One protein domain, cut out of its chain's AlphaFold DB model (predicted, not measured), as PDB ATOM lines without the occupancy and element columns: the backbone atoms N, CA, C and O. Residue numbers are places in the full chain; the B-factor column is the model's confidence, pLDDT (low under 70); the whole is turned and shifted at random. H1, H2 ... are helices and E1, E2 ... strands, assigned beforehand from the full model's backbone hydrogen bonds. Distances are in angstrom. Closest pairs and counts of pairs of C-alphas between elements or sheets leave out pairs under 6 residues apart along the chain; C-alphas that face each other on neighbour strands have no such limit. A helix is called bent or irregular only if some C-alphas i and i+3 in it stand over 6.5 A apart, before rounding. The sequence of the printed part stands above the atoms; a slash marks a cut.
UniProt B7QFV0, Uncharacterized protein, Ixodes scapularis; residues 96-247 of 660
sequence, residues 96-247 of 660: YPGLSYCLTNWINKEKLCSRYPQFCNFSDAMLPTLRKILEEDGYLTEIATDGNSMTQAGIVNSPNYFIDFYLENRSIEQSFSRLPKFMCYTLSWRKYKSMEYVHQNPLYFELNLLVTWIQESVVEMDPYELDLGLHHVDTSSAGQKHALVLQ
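This is residues 96 to 247 of the 660 residues of an uncharacterized protein of Ixodes scapularis (UniProt B7QFV0). An elongated body has two antiparallel sheets along its length, a strongly twisted one of five strands and a smaller one of three, loosely and only partly face to face. Helices H1, H2 and H3 gather loosely at one end of the long axis, short H5 lies at the other, and short H4 leads straight into E2 of the smaller sheet. The printed part has 152 residues with five named helices and eight named strands, in the order E1 H1 H2 H3 H4 E2 E3 E4 E5 H5 E6 E7 E8; the class is mixed, helices and strands. The sheet orders are E4 E5 E1 E7 E8 and E3 E2 E6. The whole is compact, with a radius of gyration of the C-alphas of 16.9 A, and spans 53 by 27 by 26 A.

In the larger sheet, E4, residues 172 to 178, and E5, residues 182 to 187, form a hairpin, with N 175 and O 184 at 2.8 A. E1, residues 98 to 103, is antiparallel to E5, with N 101 and O 185 at 2.9 A. E7, residues 226 to 231, is antiparallel to E1 at 163 degrees, with N 100 and O 229 at 2.9 A. E8, residues 244 to 246, forms a hairpin with E7, with N 228 and O 244 at 2.8 A. In the smaller sheet, E2, residues 151 to 156, is antiparallel to E6, residues 206 to 211, with N 154 and O 208 at 2.9 A. E3, residues 164 to 166, forms a hairpin with E2, with N 165 and O 155 at 2.9 A. E2 and E4 are only just apart, at 8.4 A. H4, residues 147 to 150, only grazes both sheets, the smaller only just, with 5 pairs of C-alphas within 10 A. H3, residues 140 to 143, only grazes the larger sheet with residues 140 to 141. H1, residues 109 to 115, touches H3; their closest C-alphas, of Lys 111 and Ile 143, are 4.9 A apart. H2, residues 124 to 136, is close to H3 but not clearly touching, with the C-alphas of Leu 134 and Leu 140 closest at 7.3 A. H5, residues 195 to 200, only grazes the smaller sheet, and only just, with 5 pairs of C-alphas within 10 A. Every O i to N i+4 pair is within hydrogen-bond range in H1 and H5, and 7 of 9 are in H2; H3 and H4 are too short for one.

E1 begins at C-alpha 98 (97.267, 212.184, 97.562) and is 17.0 A long; E4 is 17.5 A, E5 16.5 A, E2 and E7 16.1 A and E6 16.0 A. H2 is 19.4 A long, from C-alpha 124 (92.002, 176.781, 103.226), and irregular: C-alphas 125 and 128 are 7.2 A apart. E8 ends at C-alpha 246 (84.647, 199.745, 98.169).

The two C-alphas farthest apart, of Gln 118 and Pro 159, are 53.3 A apart. The printed part has no cut. The links from E6 to E7, 14 residues, and from E7 to E8, 12 residues, are long. Mean pLDDT of the printed part is 87.9; residues 159 to 164 are under 70.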
ATOM      1  N   TYR A  96      96.061 218.510  93.833       84.19
ATOM      2  CA  TYR A  96      95.485 217.195  93.577       84.19
ATOM      3  C   TYR A  96      95.731 216.294  94.800       84.19
ATOM      4  O   TYR A  96      96.881 216.219  95.255       84.19
ATOM      5  N   PRO A  97      94.689 215.677  95.388       86.81
ATOM      6  CA  PRO A  97      94.828 214.948  96.641       86.81
ATOM      7  C   PRO A  97      95.739 213.735  96.461       86.81
ATOM      8  O   PRO A  97      95.669 213.034  95.454       86.81
ATOM      9  N   GLY A  98      96.577 213.464  97.459       88.88
ATOM     10  CA  GLY A  98      97.267 212.184  97.562       88.88
ATOM     11  C   GLY A  98      96.246 211.057  97.709       88.88
ATOM     12  O   GLY A  98      95.241 211.223  98.409       88.88
ATOM     13  N   LEU A  99      96.493 209.933  97.038       92.06
ATOM     14  CA  LEU A  99      95.657 208.743  97.129       92.06
ATOM     15  C   LEU A  99      96.438 207.616  97.806       92.06
ATOM     16  O   LEU A  99      97.481 207.200  97.304       92.06
ATOM     17  N   SER A 100      95.897 207.089  98.900       93.88
ATOM     18  CA  SER A 100      96.311 205.827  99.510       93.88
ATOM     19  C   SER A 100      95.153 204.844  99.418       93.88
ATOM     20  O   SER A 100      94.013 205.200  99.704       93.88
ATOM     21  N   TYR A 101      95.421 203.594  99.069       94.50
ATOM     22  CA  TYR A 101      94.407 202.545  99.049       94.50
ATOM     23  C   TYR A 101      94.967 201.242  99.594       94.50
ATOM     24  O   TYR A 101      96.171 201.005  99.520       94.50
ATOM     25  N   CYS A 102      94.106 200.405 100.165       95.62
ATOM     26  CA  CYS A 102      94.523 199.135 100.740       95.62
ATOM     27  C   CYS A 102      93.628 197.984 100.294       95.62
ATOM     28  O   CYS A 102      92.406 198.094 100.358       95.62
ATOM     29  N   LEU A 103      94.257 196.880  99.897       95.69
ATOM     30  CA  LEU A 103      93.610 195.694  99.344       95.69
ATOM     31  C   LEU A 103      93.579 194.562 100.373       95.69
ATOM     32  O   LEU A 103      94.586 194.309 101.042       95.69
ATOM     33  N   THR A 104      92.453 193.851 100.460       96.44
ATOM     34  CA  THR A 104      92.455 192.448 100.911       96.44
ATOM     35  C   THR A 104      92.993 191.543  99.806       96.44
ATOM     36  O   THR A 104      93.133 191.974  98.659       96.44
ATOM     37  N   ASN A 105      93.299 190.285 100.140       96.50
ATOM     38  CA  ASN A 105      93.741 189.266  99.175       96.50
ATOM     39  C   ASN A 105      94.940 189.758  98.340       96.50
ATOM     40  O   ASN A 105      94.975 189.667  97.116       96.50
ATOM     41  N   TRP A 106      95.900 190.363  99.044       96.38
ATOM     42  CA  TRP A 106      97.043 191.102  98.500       96.38
ATOM     43  C   TRP A 106      98.299 190.241  98.299       96.38
ATOM     44  O   TRP A 106      99.310 190.735  97.802       96.38
ATOM     45  N   ILE A 107      98.266 188.977  98.730       97.25
ATOM     46  CA  ILE A 107      99.403 188.053  98.680       97.25
ATOM     47  C   ILE A 107      99.432 187.370  97.320       97.25
ATOM     48  O   ILE A 107      98.455 186.730  96.932       97.25
ATOM     49  N   ASN A 108     100.569 187.447  96.636       97.69
ATOM     50  CA  ASN A 108     100.789 186.762  95.371       97.69
ATOM     51  C   ASN A 108     101.195 185.296  95.620       97.69
ATOM     52  O   ASN A 108     102.149 185.036  96.357       97.69
ATOM     53  N   LYS A 109     100.499 184.336  94.996       97.62
ATOM     54  CA  LYS A 109     100.729 182.890  95.172       97.62
ATOM     55  C   LYS A 109     102.137 182.449  94.757       97.62
ATOM     56  O   LYS A 109     102.744 181.645  95.458       97.62
ATOM     57  N   GLU A 110     102.668 182.978  93.655       97.69
ATOM     58  CA  GLU A 110     104.001 182.634  93.139       97.69
ATOM     59  C   GLU A 110     105.100 183.134  94.086       97.69
ATOM     60  O   GLU A 110     105.963 182.360  94.507       97.69
ATOM     61  N   LYS A 111     105.020 184.401  94.512       97.25
ATOM     62  CA  LYS A 111     105.961 184.977  95.483       97.25
ATOM     63  C   LYS A 111     105.867 184.289  96.851       97.25
ATOM     64  O   LYS A 111     106.898 184.003  97.457       97.25
ATOM     65  N   LEU A 112     104.654 183.967  97.318       97.19
ATOM     66  CA  LEU A 112     104.440 183.204  98.553       97.19
ATOM     67  C   LEU A 112     105.068 181.807  98.462       97.19
ATOM     68  O   LEU A 112     105.791 181.423  99.372       97.19
ATOM     69  N   CYS A 113     104.837 181.077  97.369       97.62
ATOM     70  CA  CYS A 113     105.428 179.759  97.113       97.62
ATOM     71  C   CYS A 113     106.966 179.814  97.074       97.62
ATOM     72  O   CYS A 113     107.629 178.994  97.706       97.62
ATOM     73  N   SER A 114     107.534 180.819  96.400       97.44
ATOM     74  CA  SER A 114     108.983 181.041  96.314       97.44
ATOM     75  C   SER A 114     109.625 181.298  97.687       97.44
ATOM     76  O   SER A 114     110.669 180.729  98.007       97.44
ATOM     77  N   ARG A 115     108.976 182.110  98.537       96.62
ATOM     78  CA  ARG A 115     109.450 182.426  99.897       96.62
ATOM     79  C   ARG A 115     109.176 181.304 100.910       96.62
ATOM     80  O   ARG A 115     109.960 181.116 101.837       96.62
ATOM     81  N   TYR A 116     108.074 180.574 100.744       96.62
ATOM     82  CA  TYR A 116     107.552 179.582 101.685       96.62
ATOM     83  C   TYR A 116     107.012 178.341 100.939       96.62
ATOM     84  O   TYR A 116     105.796 178.220 100.732       96.62
ATOM     85  N   PRO A 117     107.879 177.381 100.561       97.44
ATOM     86  CA  PRO A 117     107.500 176.249  99.707       97.44
ATOM     87  C   PRO A 117     106.331 175.391 100.218       97.44
ATOM     88  O   PRO A 117     105.623 174.768  99.428       97.44
ATOM     89  N   GLN A 118     106.069 175.386 101.530       97.12
ATOM     90  CA  GLN A 118     104.929 174.684 102.125       97.12
ATOM     91  C   GLN A 118     103.553 175.222 101.687       97.12
ATOM     92  O   GLN A 118     102.567 174.500 101.813       97.12
ATOM     93  N   PHE A 119     103.470 176.452 101.163       97.19
ATOM     94  CA  PHE A 119     102.220 177.057 100.679       97.19
ATOM     95  C   PHE A 119     102.049 177.004  99.149       97.19
ATOM     96  O   PHE A 119     101.061 177.530  98.646       97.19
ATOM     97  N   CYS A 120     102.954 176.365  98.393       95.81
ATOM     98  CA  CYS A 120     102.808 176.241  96.933       95.81
ATOM     99  C   CYS A 120     101.507 175.521  96.529       95.81
ATOM    100  O   CYS A 120     100.815 175.957  95.613       95.81
ATOM    101  N   ASN A 121     101.136 174.470  97.266       94.75
ATOM    102  CA  ASN A 121      99.842 173.793  97.144       94.75
ATOM    103  C   ASN A 121      98.870 174.348  98.198       94.75
ATOM    104  O   ASN A 121      98.478 173.645  99.131       94.75
ATOM    105  N   PHE A 122      98.553 175.641  98.090       93.69
ATOM    106  CA  PHE A 122      97.713 176.336  99.062       93.69
ATOM    107  C   PHE A 122      96.318 175.700  99.187       93.69
ATOM    108  O   PHE A 122      95.703 175.315  98.195       93.69
ATOM    109  N   SER A 123      95.807 175.625 100.415       95.88
ATOM    110  CA  SER A 123      94.445 175.180 100.724       95.88
ATOM    111  C   SER A 123      93.938 175.863 101.993       95.88
ATOM    112  O   SER A 123      94.733 176.232 102.856       95.88
ATOM    113  N   ASP A 124      92.621 175.998 102.144       95.38
ATOM    114  CA  ASP A 124      92.002 176.781 103.226       95.38
ATOM    115  C   ASP A 124      92.367 176.279 104.632       95.38
ATOM    116  O   ASP A 124      92.476 177.061 105.577       95.38
ATOM    117  N   ALA A 125      92.658 174.981 104.773       97.19
ATOM    118  CA  ALA A 125      93.173 174.385 106.008       97.19
ATOM    119  C   ALA A 125      94.517 174.994 106.470       97.19
ATOM    120  O   ALA A 125      94.868 174.905 107.646       97.19
ATOM    121  N   MET A 126      95.261 175.635 105.563       97.44
ATOM    122  CA  MET A 126      96.516 176.332 105.838       97.44
ATOM    123  C   MET A 126      96.323 177.800 106.259       97.44
ATOM    124  O   MET A 126      97.281 178.404 106.747       97.44
ATOM    125  N   LEU A 127      95.119 178.382 106.120       95.62
ATOM    126  CA  LEU A 127      94.842 179.787 106.463       95.62
ATOM    127  C   LEU A 127      95.242 180.177 107.899       95.62
ATOM    128  O   LEU A 127      95.822 181.253 108.047       95.62
ATOM    129  N   PRO A 128      95.007 179.367 108.956       96.69
ATOM    130  CA  PRO A 128      95.430 179.727 110.312       96.69
ATOM    131  C   PRO A 128      96.956 179.822 110.444       96.69
ATOM    132  O   PRO A 128      97.471 180.746 111.070       96.69
ATOM    133  N   THR A 129      97.683 178.900 109.805       97.06
ATOM    134  CA  THR A 129      99.153 178.874 109.789       97.06
ATOM    135  C   THR A 129      99.721 180.045 108.991       97.06
ATOM    136  O   THR A 129     100.674 180.679 109.438       97.06
ATOM    137  N   LEU A 130      99.118 180.371 107.840       96.06
ATOM    138  CA  LEU A 130      99.511 181.533 107.046       96.06
ATOM    139  C   LEU A 130      99.248 182.833 107.816       96.06
ATOM    140  O   LEU A 130     100.174 183.618 107.981       96.06
ATOM    141  N   ARG A 131      98.036 183.040 108.354       95.31
ATOM    142  CA  ARG A 131      97.689 184.230 109.157       95.31
ATOM    143  C   ARG A 131      98.666 184.439 110.315       95.31
ATOM    144  O   ARG A 131      99.137 185.554 110.488       95.31
ATOM    145  N   LYS A 132      99.051 183.368 111.019       95.50
ATOM    146  CA  LYS A 132     100.074 183.433 112.069       95.50
ATOM    147  C   LYS A 132     101.434 183.926 111.540       95.50
ATOM    148  O   LYS A 132     102.026 184.815 112.139       95.50
ATOM    149  N   ILE A 133     101.921 183.404 110.411       94.88
ATOM    150  CA  ILE A 133     103.189 183.858 109.805       94.88
ATOM    151  C   ILE A 133     103.100 185.327 109.355       94.88
ATOM    152  O   ILE A 133     104.064 186.067 109.515       94.88
ATOM    153  N   LEU A 134     101.940 185.777 108.865       93.62
ATOM    154  CA  LEU A 134     101.689 187.179 108.495       93.62
ATOM    155  C   LEU A 134     101.570 188.134 109.702       93.62
ATOM    156  O   LEU A 134     101.548 189.350 109.514       93.62
ATOM    157  N   GLU A 135     101.448 187.601 110.918       92.06
ATOM    158  CA  GLU A 135     101.455 188.354 112.179       92.06
ATOM    159  C   GLU A 135     102.836 188.313 112.871       92.06
ATOM    160  O   GLU A 135     103.163 189.234 113.618       92.06
ATOM    161  N   GLU A 136     103.653 187.282 112.610       93.31
ATOM    162  CA  GLU A 136     104.988 187.093 113.205       93.31
ATOM    163  C   GLU A 136     106.161 187.598 112.330       93.31
ATOM    164  O   GLU A 136     107.138 188.102 112.886       93.31
ATOM    165  N   ASP A 137     106.106 187.494 110.992       84.62
ATOM    166  CA  ASP A 137     107.169 187.991 110.097       84.62
ATOM    167  C   ASP A 137     106.900 189.444 109.659       84.62
ATOM    168  O   ASP A 137     105.890 189.762 109.033       84.62
ATOM    169  N   GLY A 138     107.832 190.344 109.986       71.94
ATOM    170  CA  GLY A 138     107.725 191.775 109.698       71.94
ATOM    171  C   GLY A 138     108.032 192.192 108.251       71.94
ATOM    172  O   GLY A 138     107.795 193.352 107.912       71.94
ATOM    173  N   TYR A 139     108.555 191.304 107.396       82.00
ATOM    174  CA  TYR A 139     109.062 191.650 106.055       82.00
ATOM    175  C   TYR A 139     108.239 191.040 104.910       82.00
ATOM    176  O   TYR A 139     108.732 190.321 104.043       82.00
ATOM    177  N   LEU A 140     106.952 191.387 104.864       90.62
ATOM    178  CA  LEU A 140     105.989 190.823 103.906       90.62
ATOM    179  C   LEU A 140     105.900 191.569 102.559       90.62
ATOM    180  O   LEU A 140     105.043 191.262 101.731       90.62
ATOM    181  N   THR A 141     106.786 192.538 102.312       89.31
ATOM    182  CA  THR A 141     106.937 193.217 101.010       89.31
ATOM    183  C   THR A 141     107.283 192.240  99.887       89.31
ATOM    184  O   THR A 141     106.793 192.389  98.773       89.31
ATOM    185  N   GLU A 142     108.078 191.208 100.179       93.69
ATOM    186  CA  GLU A 142     108.530 190.226  99.185       93.69
ATOM    187  C   GLU A 142     107.404 189.338  98.637       93.69
ATOM    188  O   GLU A 142     107.491 188.901  97.494       93.69
ATOM    189  N   ILE A 143     106.341 189.086  99.412       96.38
ATOM    190  CA  ILE A 143     105.202 188.239  99.004       96.38
ATOM    191  C   ILE A 143     103.985 189.039  98.514       96.38
ATOM    192  O   ILE A 143     102.987 188.456  98.084       96.38
ATOM    193  N   ALA A 144     104.048 190.370  98.580       96.31
ATOM    194  CA  ALA A 144     102.959 191.235  98.156       96.31
ATOM    195  C   ALA A 144     102.824 191.269  96.627       96.31
ATOM    196  O   ALA A 144     103.812 191.305  95.884       96.31
ATOM    197  N   THR A 145     101.586 191.300  96.145       95.38
ATOM    198  CA  THR A 145     101.289 191.563  94.737       95.38
ATOM    199  C   THR A 145     101.704 192.993  94.378       95.38
ATOM    200  O   THR A 145     101.482 193.934  95.147       95.38
ATOM    201  N   ASP A 146     102.333 193.175  93.216       93.31
ATOM    202  CA  ASP A 146     102.791 194.493  92.772       93.31
ATOM    203  C   ASP A 146     101.585 195.362  92.421       93.31
ATOM    204  O   ASP A 146     100.744 194.942  91.625       93.31
ATOM    205  N   GLY A 147     101.504 196.582  92.965       88.19
ATOM    206  CA  GLY A 147     100.308 197.429  92.830       88.19
ATOM    207  C   GLY A 147      99.864 197.639  91.376       88.19
ATOM    208  O   GLY A 147      98.678 197.613  91.081       88.19
ATOM    209  N   ASN A 148     100.813 197.712  90.442       86.62
ATOM    210  CA  ASN A 148     100.555 197.869  89.002       86.62
ATOM    211  C   ASN A 148      99.892 196.648  88.335       86.62
ATOM    212  O   ASN A 148      99.328 196.773  87.256       86.62
ATOM    213  N   SER A 149      99.984 195.461  88.945       89.44
ATOM    214  CA  SER A 149      99.323 194.237  88.460       89.44
ATOM    215  C   SER A 149      97.882 194.087  88.965       89.44
ATOM    216  O   SER A 149      97.138 193.262  88.444       89.44
ATOM    217  N   MET A 150      97.485 194.912  89.943       88.94
ATOM    218  CA  MET A 150      96.129 194.977  90.505       88.94
ATOM    219  C   MET A 150      95.467 196.344  90.310       88.94
ATOM    220  O   MET A 150      94.353 196.557  90.781       88.94
ATOM    221  N   THR A 151      96.150 197.333  89.729       89.75
ATOM    222  CA  THR A 151      95.642 198.708  89.665       89.75
ATOM    223  C   THR A 151      96.179 199.465  88.459       89.75
ATOM    224  O   THR A 151      97.387 199.635  88.295       89.75
ATOM    225  N   GLN A 152      95.253 199.997  87.664       90.56
ATOM    226  CA  GLN A 152      95.509 200.936  86.579       90.56
ATOM    227  C   GLN A 152      94.938 202.299  86.978       90.56
ATOM    228  O   GLN A 152      93.736 202.445  87.200       90.56
ATOM    229  N   ALA A 153      95.808 203.303  87.068       89.56
ATOM    230  CA  ALA A 153      95.439 204.674  87.398       89.56
ATOM    231  C   ALA A 153      95.677 205.583  86.185       89.56
ATOM    232  O   ALA A 153      96.776 205.609  85.627       89.56
ATOM    233  N   GLY A 154      94.651 206.325  85.771       88.12
ATOM    234  CA  GLY A 154      94.720 207.270  84.659       88.12
ATOM    235  C   GLY A 154      94.068 208.599  85.009       88.12
ATOM    236  O   GLY A 154      93.055 208.636  85.704       88.12
ATOM    237  N   ILE A 155      94.648 209.696  84.527       85.88
ATOM    238  CA  ILE A 155      94.073 211.037  84.657       85.88
ATOM    239  C   ILE A 155      93.535 211.497  83.305       85.88
ATOM    240  O   ILE A 155      94.255 211.455  82.308       85.88
ATOM    241  N   VAL A 156      92.281 211.952  83.306       84.19
ATOM    242  CA  VAL A 156      91.492 212.324  82.121       84.19
ATOM    243  C   VAL A 156      91.078 213.792  82.200       84.19
ATOM    244  O   VAL A 156      90.587 214.261  83.231       84.19
ATOM    245  N   ASN A 157      91.243 214.536  81.101       81.81
ATOM    246  CA  ASN A 157      90.752 215.914  80.988       81.81
ATOM    247  C   ASN A 157      89.310 215.948  80.451       81.81
ATOM    248  O   ASN A 157      89.077 216.219  79.270       81.81
ATOM    249  N   SER A 158      88.350 215.688  81.336       70.31
ATOM    250  CA  SER A 158      86.900 215.627  81.076       70.31
ATOM    251  C   SER A 158      86.344 216.702  80.114       70.31
ATOM    252  O   SER A 158      85.725 216.341  79.111       70.31
ATOM    253  N   PRO A 159      86.630 218.016  80.263       63.94
ATOM    254  CA  PRO A 159      86.135 219.035  79.328       63.94
ATOM    255  C   PRO A 159      86.867 219.113  77.969       63.94
ATOM    256  O   PRO A 159      86.559 220.007  77.172       63.94
ATOM    257  N   ASN A 160      87.838 218.235  77.674       53.91
ATOM    258  CA  ASN A 160      88.522 218.195  76.375       53.91
ATOM    259  C   ASN A 160      88.692 216.808  75.731       53.91
ATOM    260  O   ASN A 160      88.854 216.800  74.517       53.91
ATOM    261  N   TYR A 161      88.692 215.684  76.458       54.78
ATOM    262  CA  TYR A 161      88.900 214.310  75.932       54.78
ATOM    263  C   TYR A 161      90.205 214.047  75.134       54.78
ATOM    264  O   TYR A 161      90.411 212.950  74.627       54.78
ATOM    265  N   PHE A 162      91.095 215.034  74.991       54.88
ATOM    266  CA  PHE A 162      92.335 214.933  74.199       54.88
ATOM    267  C   PHE A 162      93.602 214.727  75.045       54.88
ATOM    268  O   PHE A 162      94.705 214.736  74.500       54.88
ATOM    269  N   ILE A 163      93.470 214.629  76.371       58.59
ATOM    270  CA  ILE A 163      94.596 214.530  77.308       58.59
ATOM    271  C   ILE A 163      94.244 213.491  78.370       58.59
ATOM    272  O   ILE A 163      93.717 213.830  79.433       58.59
ATOM    273  N   ASP A 164      94.579 212.246  78.044       69.00
ATOM    274  CA  ASP A 164      94.493 211.093  78.929       69.00
ATOM    275  C   ASP A 164      95.917 210.587  79.177       69.00
ATOM    276  O   ASP A 164      96.645 210.260  78.234       69.00
ATOM    277  N   PHE A 165      96.329 210.523  80.442       78.56
ATOM    278  CA  PHE A 165      97.624 209.971  80.831       78.56
ATOM    279  C   PHE A 165      97.429 208.833  81.828       78.56
ATOM    280  O   PHE A 165      97.047 209.056  82.979       78.56
ATOM    281  N   TYR A 166      97.741 207.612  81.394       79.69
ATOM    282  CA  TYR A 166      97.943 206.481  82.294       79.69
ATOM    283  C   TYR A 166      99.265 206.669  83.035       79.69
ATOM    284  O   TYR A 166     100.288 206.992  82.431       79.69
ATOM    285  N   LEU A 167      99.232 206.508  84.353       78.00
ATOM    286  CA  LEU A 167     100.394 206.713  85.203       78.00
ATOM    287  C   LEU A 167     101.313 205.495  85.097       78.00
ATOM    288  O   LEU A 167     100.865 204.359  85.225       78.00
ATOM    289  N   GLU A 168     102.608 205.727  84.882       77.81
ATOM    290  CA  GLU A 168     103.594 204.646  84.801       77.81
ATOM    291  C   GLU A 168     103.637 203.790  86.075       77.81
ATOM    292  O   GLU A 168     103.428 204.283  87.188       77.81
ATOM    293  N   ASN A 169     104.082 202.539  85.915       70.06
ATOM    294  CA  ASN A 169     104.252 201.518  86.961       70.06
ATOM    295  C   ASN A 169     105.198 201.903  88.131       70.06
ATOM    296  O   ASN A 169     105.488 201.088  89.004       70.06
ATOM    297  N   ARG A 170     105.741 203.125  88.136       79.75
ATOM    298  CA  ARG A 170     106.592 203.700  89.192       79.75
ATOM    299  C   ARG A 170     105.870 204.765  90.029       79.75
ATOM    300  O   ARG A 170     106.487 205.395  90.882       79.75
ATOM    301  N   SER A 171     104.588 205.002  89.750       83.56
ATOM    302  CA  SER A 171     103.736 205.949  90.475       83.56
ATOM    303  C   SER A 171     103.055 205.318  91.692       83.56
ATOM    304  O   SER A 171     102.875 205.999  92.698       83.56
ATOM    305  N   ILE A 172     102.700 204.033  91.619       89.31
ATOM    306  CA  ILE A 172     102.077 203.265  92.701       89.31
ATOM    307  C   ILE A 172     103.180 202.595  93.523       89.31
ATOM    308  O   ILE A 172     103.909 201.746  93.012       89.31
ATOM    309  N   GLU A 173     103.285 202.944  94.803       90.31
ATOM    310  CA  GLU A 173     104.301 202.391  95.704       90.31
ATOM    311  C   GLU A 173     103.650 201.760  96.937       90.31
ATOM    312  O   GLU A 173     102.776 202.357  97.570       90.31
ATOM    313  N   GLN A 174     104.084 200.551  97.303       91.19
ATOM    314  CA  GLN A 174     103.715 199.932  98.577       91.19
ATOM    315  C   GLN A 174     104.225 200.822  99.720       91.19
ATOM    316  O   GLN A 174     105.398 201.185  99.762       91.19
ATOM    317  N   SER A 175     103.327 201.212 100.622       89.00
ATOM    318  CA  SER A 175     103.541 202.345 101.538       89.00
ATOM    319  C   SER A 175     103.267 202.023 103.004       89.00
ATOM    320  O   SER A 175     103.866 202.633 103.886       89.00
ATOM    321  N   PHE A 176     102.377 201.066 103.278       90.00
ATOM    322  CA  PHE A 176     102.069 200.603 104.627       90.00
ATOM    323  C   PHE A 176     101.420 199.212 104.584       90.00
ATOM    324  O   PHE A 176     100.994 198.753 103.525       90.00
ATOM    325  N   SER A 177     101.287 198.554 105.734       87.38
ATOM    326  CA  SER A 177     100.492 197.332 105.879       87.38
ATOM    327  C   SER A 177      99.688 197.359 107.181       87.38
ATOM    328  O   SER A 177     100.175 197.792 108.222       87.38
ATOM    329  N   ARG A 178      98.427 196.921 107.131       88.44
ATOM    330  CA  ARG A 178      97.569 196.717 108.310       88.44
ATOM    331  C   ARG A 178      97.297 195.218 108.402       88.44
ATOM    332  O   ARG A 178      96.243 194.725 107.994       88.44
ATOM    333  N   LEU A 179      98.342 194.515 108.831       88.88
ATOM    334  CA  LEU A 179      98.456 193.061 108.802       88.88
ATOM    335  C   LEU A 179      97.470 192.366 109.761       88.88
ATOM    336  O   LEU A 179      97.038 192.978 110.740       88.88
ATOM    337  N   PRO A 180      97.093 191.103 109.477       92.12
ATOM    338  CA  PRO A 180      97.385 190.368 108.238       92.12
ATOM    339  C   PRO A 180      96.493 190.802 107.053       92.12
ATOM    340  O   PRO A 180      96.835 190.566 105.894       92.12
ATOM    341  N   LYS A 181      95.356 191.461 107.322       94.12
ATOM    342  CA  LYS A 181      94.263 191.638 106.348       94.12
ATOM    343  C   LYS A 181      94.589 192.545 105.153       94.12
ATOM    344  O   LYS A 181      94.188 192.223 104.037       94.12
ATOM    345  N   PHE A 182      95.266 193.676 105.360       94.88
ATOM    346  CA  PHE A 182      95.398 194.720 104.332       94.88
ATOM    347  C   PHE A 182      96.850 195.054 103.977       94.88
ATOM    348  O   PHE A 182      97.643 195.397 104.859       94.88
ATOM    349  N   MET A 183      97.145 195.123 102.677       95.81
ATOM    350  CA  MET A 183      98.344 195.789 102.154       95.81
ATOM    351  C   MET A 183      97.983 197.129 101.523       95.81
ATOM    352  O   MET A 183      96.982 197.205 100.814       95.81
ATOM    353  N   CYS A 184      98.773 198.174 101.779       95.38
ATOM    354  CA  CYS A 184      98.464 199.539 101.367       95.38
ATOM    355  C   CYS A 184      99.486 200.131 100.391       95.38
ATOM    356  O   CYS A 184     100.698 200.133 100.631       95.38
ATOM    357  N   TYR A 185      98.971 200.755  99.340       94.50
ATOM    358  CA  TYR A 185      99.713 201.403  98.267       94.50
ATOM    359  C   TYR A 185      99.370 202.899  98.249       94.50
ATOM    360  O   TYR A 185      98.226 203.279  98.498       94.50
ATOM    361  N   THR A 186     100.352 203.756  97.971       92.69
ATOM    362  CA  THR A 186     100.178 205.209  97.830       92.69
ATOM    363  C   THR A 186     100.584 205.633  96.419       92.69
ATOM    364  O   THR A 186     101.602 205.181  95.895       92.69
ATOM    365  N   LEU A 187      99.793 206.514  95.806       89.88
ATOM    366  CA  LEU A 187     100.024 207.057  94.471       89.88
ATOM    367  C   LEU A 187     100.860 208.348  94.563       89.88
ATOM    368  O   LEU A 187     100.400 209.394  95.022       89.88
ATOM    369  N   SER A 188     102.127 208.250  94.168       81.12
ATOM    370  CA  SER A 188     103.194 209.215  94.456       81.12
ATOM    371  C   SER A 188     103.336 210.278  93.356       81.12
ATOM    372  O   SER A 188     104.321 210.321  92.614       81.12
ATOM    373  N   TRP A 189     102.338 211.164  93.248       81.38
ATOM    374  CA  TRP A 189     102.225 212.206  92.208       81.38
ATOM    375  C   TRP A 189     103.516 212.985  91.925       81.38
ATOM    376  O   TRP A 189     103.873 213.219  90.770       81.38
ATOM    377  N   ARG A 190     104.253 213.345  92.986       78.44
ATOM    378  CA  ARG A 190     105.504 214.125  92.934       78.44
ATOM    379  C   ARG A 190     106.611 213.491  92.080       78.44
ATOM    380  O   ARG A 190     107.541 214.197  91.698       78.44
ATOM    381  N   LYS A 191     106.546 212.185  91.795       78.75
ATOM    382  CA  LYS A 191     107.555 211.475  90.991       78.75
ATOM    383  C   LYS A 191     107.370 211.650  89.480       78.75
ATOM    384  O   LYS A 191     108.274 211.286  88.730       78.75
ATOM    385  N   TYR A 192     106.252 212.221  89.019       81.62
ATOM    386  CA  TYR A 192     105.886 212.229  87.602       81.62
ATOM    387  C   TYR A 192     105.716 213.647  87.037       81.62
ATOM    388  O   TYR A 192     104.847 214.399  87.467       81.62
ATOM    389  N   LYS A 193     106.541 214.037  86.053       82.06
ATOM    390  CA  LYS A 193     106.617 215.439  85.584       82.06
ATOM    391  C   LYS A 193     105.321 215.976  84.965       82.06
ATOM    392  O   LYS A 193     105.043 217.158  85.115       82.06
ATOM    393  N   SER A 194     104.506 215.146  84.308       80.69
ATOM    394  CA  SER A 194     103.225 215.610  83.747       80.69
ATOM    395  C   SER A 194     102.197 215.989  84.822       80.69
ATOM    396  O   SER A 194     101.308 216.795  84.544       80.69
ATOM    397  N   MET A 195     102.359 215.520  86.070       83.31
ATOM    398  CA  MET A 195     101.532 215.971  87.194       83.31
ATOM    399  C   MET A 195     101.717 217.454  87.509       83.31
ATOM    400  O   MET A 195     100.817 218.049  88.090       83.31
ATOM    401  N   GLU A 196     102.813 218.095  87.092       82.81
ATOM    402  CA  GLU A 196     102.976 219.546  87.236       82.81
ATOM    403  C   GLU A 196     101.845 220.310  86.519       82.81
ATOM    404  O   GLU A 196     101.287 221.257  87.071       82.81
ATOM    405  N   TYR A 197     101.420 219.839  85.341       81.62
ATOM    406  CA  TYR A 197     100.297 220.421  84.598       81.62
ATOM    407  C   TYR A 197      98.942 220.165  85.281       81.62
ATOM    408  O   TYR A 197      98.077 221.044  85.302       81.62
ATOM    409  N   VAL A 198      98.780 218.994  85.908       82.50
ATOM    410  CA  VAL A 198      97.598 218.657  86.722       82.50
ATOM    411  C   VAL A 198      97.531 219.534  87.974       82.50
ATOM    412  O   VAL A 198      96.482 220.098  88.267       82.50
ATOM    413  N   HIS A 199      98.648 219.728  88.680       78.50
ATOM    414  CA  HIS A 199      98.730 220.581  89.870       78.50
ATOM    415  C   HIS A 199      98.530 222.075  89.568       78.50
ATOM    416  O   HIS A 199      98.050 222.799  90.436       78.50
ATOM    417  N   GLN A 200      98.820 222.545  88.351       80.12
ATOM    418  CA  GLN A 200      98.462 223.905  87.920       80.12
ATOM    419  C   GLN A 200      96.943 224.093  87.727       80.12
ATOM    420  O   GLN A 200      96.445 225.213  87.841       80.12
ATOM    421  N   ASN A 201      96.205 223.021  87.410       79.00
ATOM    422  CA  ASN A 201      94.806 223.075  86.966       79.00
ATOM    423  C   ASN A 201      93.945 221.898  87.497       79.00
ATOM    424  O   ASN A 201      93.216 221.284  86.715       79.00
ATOM    425  N   PRO A 202      93.956 221.568  88.806       78.81
ATOM    426  CA  PRO A 202      93.420 220.294  89.312       78.81
ATOM    427  C   PRO A 202      91.907 220.122  89.107       78.81
ATOM    428  O   PRO A 202      91.419 219.000  89.044       78.81
ATOM    429  N   LEU A 203      91.169 221.226  88.947       78.56
ATOM    430  CA  LEU A 203      89.723 221.249  88.681       78.56
ATOM    431  C   LEU A 203      89.323 220.734  87.283       78.56
ATOM    432  O   LEU A 203      88.135 220.595  87.014       78.56
ATOM    433  N   TYR A 204      90.285 220.490  86.389       79.69
ATOM    434  CA  TYR A 204      90.044 220.009  85.023       79.69
ATOM    435  C   TYR A 204      90.327 218.507  84.845       79.69
ATOM    436  O   TYR A 204      90.268 218.019  83.717       79.69
ATOM    437  N   PHE A 205      90.676 217.795  85.923       82.31
ATOM    438  CA  PHE A 205      91.244 216.448  85.860       82.31
ATOM    439  C   PHE A 205      90.521 215.448  86.766       82.31
ATOM    440  O   PHE A 205      90.530 215.558  87.992       82.31
ATOM    441  N   GLU A 206      89.952 214.423  86.145       85.69
ATOM    442  CA  GLU A 206      89.323 213.289  86.818       85.69
ATOM    443  C   GLU A 206      90.334 212.139  86.932       85.69
ATOM    444  O   GLU A 206      91.095 211.882  85.997       85.69
ATOM    445  N   LEU A 207      90.366 211.468  88.089       87.50
ATOM    446  CA  LEU A 207      91.198 210.289  88.330       87.50
ATOM    447  C   LEU A 207      90.346 209.032  88.176       87.50
ATOM    448  O   LEU A 207      89.531 208.716  89.041       87.50
ATOM    449  N   ASN A 208      90.603 208.294  87.104       88.69
ATOM    450  CA  ASN A 208      90.054 206.967  86.891       88.69
ATOM    451  C   ASN A 208      90.991 205.937  87.531       88.69
ATOM    452  O   ASN A 208      92.154 205.810  87.143       88.69
ATOM    453  N   LEU A 209      90.475 205.213  88.526       89.81
ATOM    454  CA  LEU A 209      91.180 204.151  89.238       89.81
ATOM    455  C   LEU A 209      90.453 202.825  89.001       89.81
ATOM    456  O   LEU A 209      89.395 202.585  89.580       89.81
ATOM    457  N   LEU A 210      91.030 201.964  88.168       91.12
ATOM    458  CA  LEU A 210      90.585 200.584  88.002       91.12
ATOM    459  C   LEU A 210      91.408 199.694  88.937       91.12
ATOM    460  O   LEU A 210      92.635 199.714  88.870       91.12
ATOM    461  N   VAL A 211      90.738 198.913  89.786       91.38
ATOM    462  CA  VAL A 211      91.356 197.924  90.683       91.38
ATOM    463  C   VAL A 211      90.833 196.534  90.334       91.38
ATOM    464  O   VAL A 211      89.627 196.346  90.182       91.38
ATOM    465  N   THR A 212      91.733 195.562  90.207       92.06
ATOM    466  CA  THR A 212      91.435 194.186  89.795       92.06
ATOM    467  C   THR A 212      92.126 193.171  90.706       92.06
ATOM    468  O   THR A 212      93.279 193.338  91.102       92.06
ATOM    469  N   TRP A 213      91.429 192.077  91.016       92.75
ATOM    470  CA  TRP A 213      92.007 190.908  91.683       92.75
ATOM    471  C   TRP A 213      92.041 189.744  90.696       92.75
ATOM    472  O   TRP A 213      90.998 189.233  90.294       92.75
ATOM    473  N   ILE A 214      93.239 189.304  90.316       94.25
ATOM    474  CA  ILE A 214      93.421 188.112  89.482       94.25
ATOM    475  C   ILE A 214      93.354 186.896  90.415       94.25
ATOM    476  O   ILE A 214      94.339 186.547  91.061       94.25
ATOM    477  N   GLN A 215      92.174 186.275  90.524       93.44
ATOM    478  CA  GLN A 215      91.891 185.185  91.478       93.44
ATOM    479  C   GLN A 215      92.901 184.028  91.397       93.44
ATOM    480  O   GLN A 215      93.280 183.450  92.418       93.44
ATOM    481  N   GLU A 216      93.404 183.725  90.200       95.19
ATOM    482  CA  GLU A 216      94.431 182.703  89.983       95.19
ATOM    483  C   GLU A 216      95.763 183.046  90.669       95.19
ATOM    484  O   GLU A 216      96.373 182.162  91.273       95.19
ATOM    485  N   SER A 217      96.187 184.316  90.678       95.50
ATOM    486  CA  SER A 217      97.495 184.733  91.203       95.50
ATOM    487  C   SER A 217      97.483 185.233  92.649       95.50
ATOM    488  O   SER A 217      98.557 185.311  93.244       95.50
ATOM    489  N   VAL A 218      96.320 185.521  93.251       96.62
ATOM    490  CA  VAL A 218      96.225 185.979  94.656       96.62
ATOM    491  C   VAL A 218      95.723 184.907  95.623       96.62
ATOM    492  O   VAL A 218      94.941 184.041  95.240       96.62
ATOM    493  N   VAL A 219      96.146 184.953  96.887       96.69
ATOM    494  CA  VAL A 219      95.558 184.133  97.964       96.69
ATOM    495  C   VAL A 219      94.307 184.822  98.507       96.69
ATOM    496  O   VAL A 219      94.382 185.952  98.993       96.69
ATOM    497  N   GLU A 220      93.168 184.133  98.455       96.25
ATOM    498  CA  GLU A 220      91.943 184.569  99.127       96.25
ATOM    499  C   GLU A 220      92.031 184.241 100.626       96.25
ATOM    500  O   GLU A 220      92.303 183.107 101.018       96.25
ATOM    501  N   MET A 221      91.870 185.261 101.471       94.94
ATOM    502  CA  MET A 221      91.943 185.151 102.934       94.94
ATOM    503  C   MET A 221      90.751 185.797 103.635       94.94
ATOM    504  O   MET A 221      90.385 185.364 104.725       94.94
ATOM    505  N   ASP A 222      90.191 186.851 103.048       95.50
ATOM    506  CA  ASP A 222      89.054 187.635 103.529       95.50
ATOM    507  C   ASP A 222      88.203 188.040 102.303       95.50
ATOM    508  O   ASP A 222      88.684 187.935 101.173       95.50
ATOM    509  N   PRO A 223      86.970 188.555 102.468       95.25
ATOM    510  CA  PRO A 223      86.216 189.108 101.345       95.25
ATOM    511  C   PRO A 223      86.999 190.197 100.593       95.25
ATOM    512  O   PRO A 223      87.759 190.964 101.196       95.25
ATOM    513  N   TYR A 224      86.795 190.281  99.278       94.44
ATOM    514  CA  TYR A 224      87.386 191.310  98.420       94.44
ATOM    515  C   TYR A 224      86.895 192.712  98.831       94.44
ATOM    516  O   TYR A 224      85.720 193.046  98.675       94.44
ATOM    517  N   GLU A 225      87.796 193.523  99.392       93.56
ATOM    518  CA  GLU A 225      87.529 194.870  99.910       93.56
ATOM    519  C   GLU A 225      88.698 195.813  99.579       93.56
ATOM    520  O   GLU A 225      89.873 195.460  99.732       93.56
ATOM    521  N   LEU A 226      88.363 197.043  99.182       93.81
ATOM    522  CA  LEU A 226      89.287 198.140  98.881       93.81
ATOM    523  C   LEU A 226      89.029 199.304  99.856       93.81
ATOM    524  O   LEU A 226      88.015 199.986  99.750       93.81
ATOM    525  N   ASP A 227      89.930 199.538 100.814       92.81
ATOM    526  CA  ASP A 227      89.832 200.646 101.784       92.81
ATOM    527  C   ASP A 227      90.578 201.879 101.237       92.81
ATOM    528  O   ASP A 227      91.802 201.847 101.088       92.81
ATOM    529  N   LEU A 228      89.871 202.971 100.936       92.06
ATOM    530  CA  LEU A 228      90.354 204.093 100.115       92.06
ATOM    531  C   LEU A 228      90.443 205.420 100.893       92.06
ATOM    532  O   LEU A 228      89.449 205.923 101.422       92.06
ATOM    533  N   GLY A 229      91.639 206.011 100.930       89.88
ATOM    534  CA  GLY A 229      91.968 207.230 101.666       89.88
ATOM    535  C   GLY A 229      92.498 208.345 100.769       89.88
ATOM    536  O   GLY A 229      93.541 208.211 100.131       89.88
ATOM    537  N   LEU A 230      91.801 209.481 100.770       88.75
ATOM    538  CA  LEU A 230      92.290 210.738 100.203       88.75
ATOM    539  C   LEU A 230      93.027 211.536 101.286       88.75
ATOM    540  O   LEU A 230      92.544 211.651 102.414       88.75
ATOM    541  N   HIS A 231      94.179 212.106 100.945       86.00
ATOM    542  CA  HIS A 231      95.048 212.825 101.878       86.00
ATOM    543  C   HIS A 231      95.772 214.005 101.214       86.00
ATOM    544  O   HIS A 231      95.653 214.248 100.012       86.00
ATOM    545  N   HIS A 232      96.540 214.776 101.990       84.12
ATOM    546  CA  HIS A 232      97.430 215.783 101.412       84.12
ATOM    547  C   HIS A 232      98.573 215.082 100.663       84.12
ATOM    548  O   HIS A 232      99.116 214.098 101.171       84.12
ATOM    549  N   VAL A 233      98.968 215.593  99.492       81.62
ATOM    550  CA  VAL A 233     100.023 215.012  98.629       81.62
ATOM    551  C   VAL A 233     101.385 214.849  99.330       81.62
ATOM    552  O   VAL A 233     102.174 213.989  98.954       81.62
ATOM    553  N   ASP A 234     101.622 215.613 100.400       79.69
ATOM    554  CA  ASP A 234     102.863 215.579 101.199       79.69
ATOM    555  C   ASP A 234     102.754 214.719 102.472       79.69
ATOM    556  O   ASP A 234     103.616 214.757 103.347       79.69
ATOM    557  N   THR A 235     101.666 213.964 102.600       82.19
ATOM    558  CA  THR A 235     101.392 213.022 103.695       82.19
ATOM    559  C   THR A 235     101.043 211.655 103.103       82.19
ATOM    560  O   THR A 235     100.807 211.558 101.903       82.19
ATOM    561  N   SER A 236     100.954 210.608 103.922       80.75
ATOM    562  CA  SER A 236     100.254 209.370 103.554       80.75
ATOM    563  C   SER A 236      99.225 209.049 104.633       80.75
ATOM    564  O   SER A 236      99.508 209.197 105.824       80.75
ATOM    565  N   SER A 237      98.034 208.615 104.218       81.31
ATOM    566  CA  SER A 237      97.016 208.085 105.130       81.31
ATOM    567  C   SER A 237      97.049 206.563 105.239       81.31
ATOM    568  O   SER A 237      96.258 206.026 105.999       81.31
ATOM    569  N   ALA A 238      97.951 205.861 104.541       79.25
ATOM    570  CA  ALA A 238      97.960 204.398 104.439       79.25
ATOM    571  C   ALA A 238      98.020 203.649 105.793       79.25
ATOM    572  O   ALA A 238      97.537 202.520 105.900       79.25
ATOM    573  N   GLY A 239      98.582 204.274 106.837       76.94
ATOM    574  CA  GLY A 239      98.577 203.757 108.214       76.94
ATOM    575  C   GLY A 239      97.317 204.056 109.034       76.94
ATOM    576  O   GLY A 239      97.171 203.560 110.149       76.94
ATOM    577  N   GLN A 240      96.395 204.854 108.504       82.25
ATOM    578  CA  GLN A 240      95.098 205.144 109.106       82.25
ATOM    579  C   GLN A 240      94.043 204.174 108.560       82.25
ATOM    580  O   GLN A 240      94.183 203.594 107.485       82.25
ATOM    581  N   LYS A 241      92.948 203.987 109.301       80.38
ATOM    582  CA  LYS A 241      91.765 203.313 108.758       80.38
ATOM    583  C   LYS A 241      90.983 204.313 107.917       80.38
ATOM    584  O   LYS A 241      90.596 205.355 108.446       80.38
ATOM    585  N   HIS A 242      90.768 204.012 106.640       80.50
ATOM    586  CA  HIS A 242      90.073 204.939 105.762       80.50
ATOM    587  C   HIS A 242      88.549 204.897 105.993       80.50
ATOM    588  O   HIS A 242      88.022 204.100 106.778       80.50
ATOM    589  N   ALA A 243      87.838 205.845 105.379       70.88
ATOM    590  CA  ALA A 243      86.395 206.018 105.555       70.88
ATOM    591  C   ALA A 243      85.560 205.328 104.462       70.88
ATOM    592  O   ALA A 243      84.368 205.091 104.670       70.88
ATOM    593  N   LEU A 244      86.175 205.025 103.317       81.12
ATOM    594  CA  LEU A 244      85.533 204.482 102.125       81.12
ATOM    595  C   LEU A 244      85.990 203.034 101.931       81.12
ATOM    596  O   LEU A 244      87.131 202.805 101.547       81.12
ATOM    597  N   VAL A 245      85.100 202.074 102.178       86.50
ATOM    598  CA  VAL A 245      85.323 200.667 101.817       86.50
ATOM    599  C   VAL A 245      84.513 200.384 100.560       86.50
ATOM    600  O   VAL A 245      83.288 200.514 100.576       86.50
ATOM    601  N   LEU A 246      85.207 200.037  99.483       86.75
ATOM    602  CA  LEU A 246      84.647 199.745  98.169       86.75
ATOM    603  C   LEU A 246      84.648 198.226  97.936       86.75
ATOM    604  O   LEU A 246      85.547 197.518  98.400       86.75
ATOM    605  N   GLN A 247      83.628 197.735  97.237       88.12
ATOM    606  CA  GLN A 247      83.439 196.323  96.897       88.12
ATOM    607  C   GLN A 247      83.791 196.086  95.414       88.12
ATOM    608  O   GLN A 247      83.757 197.034  94.626       88.12
TER     609      GLN A 247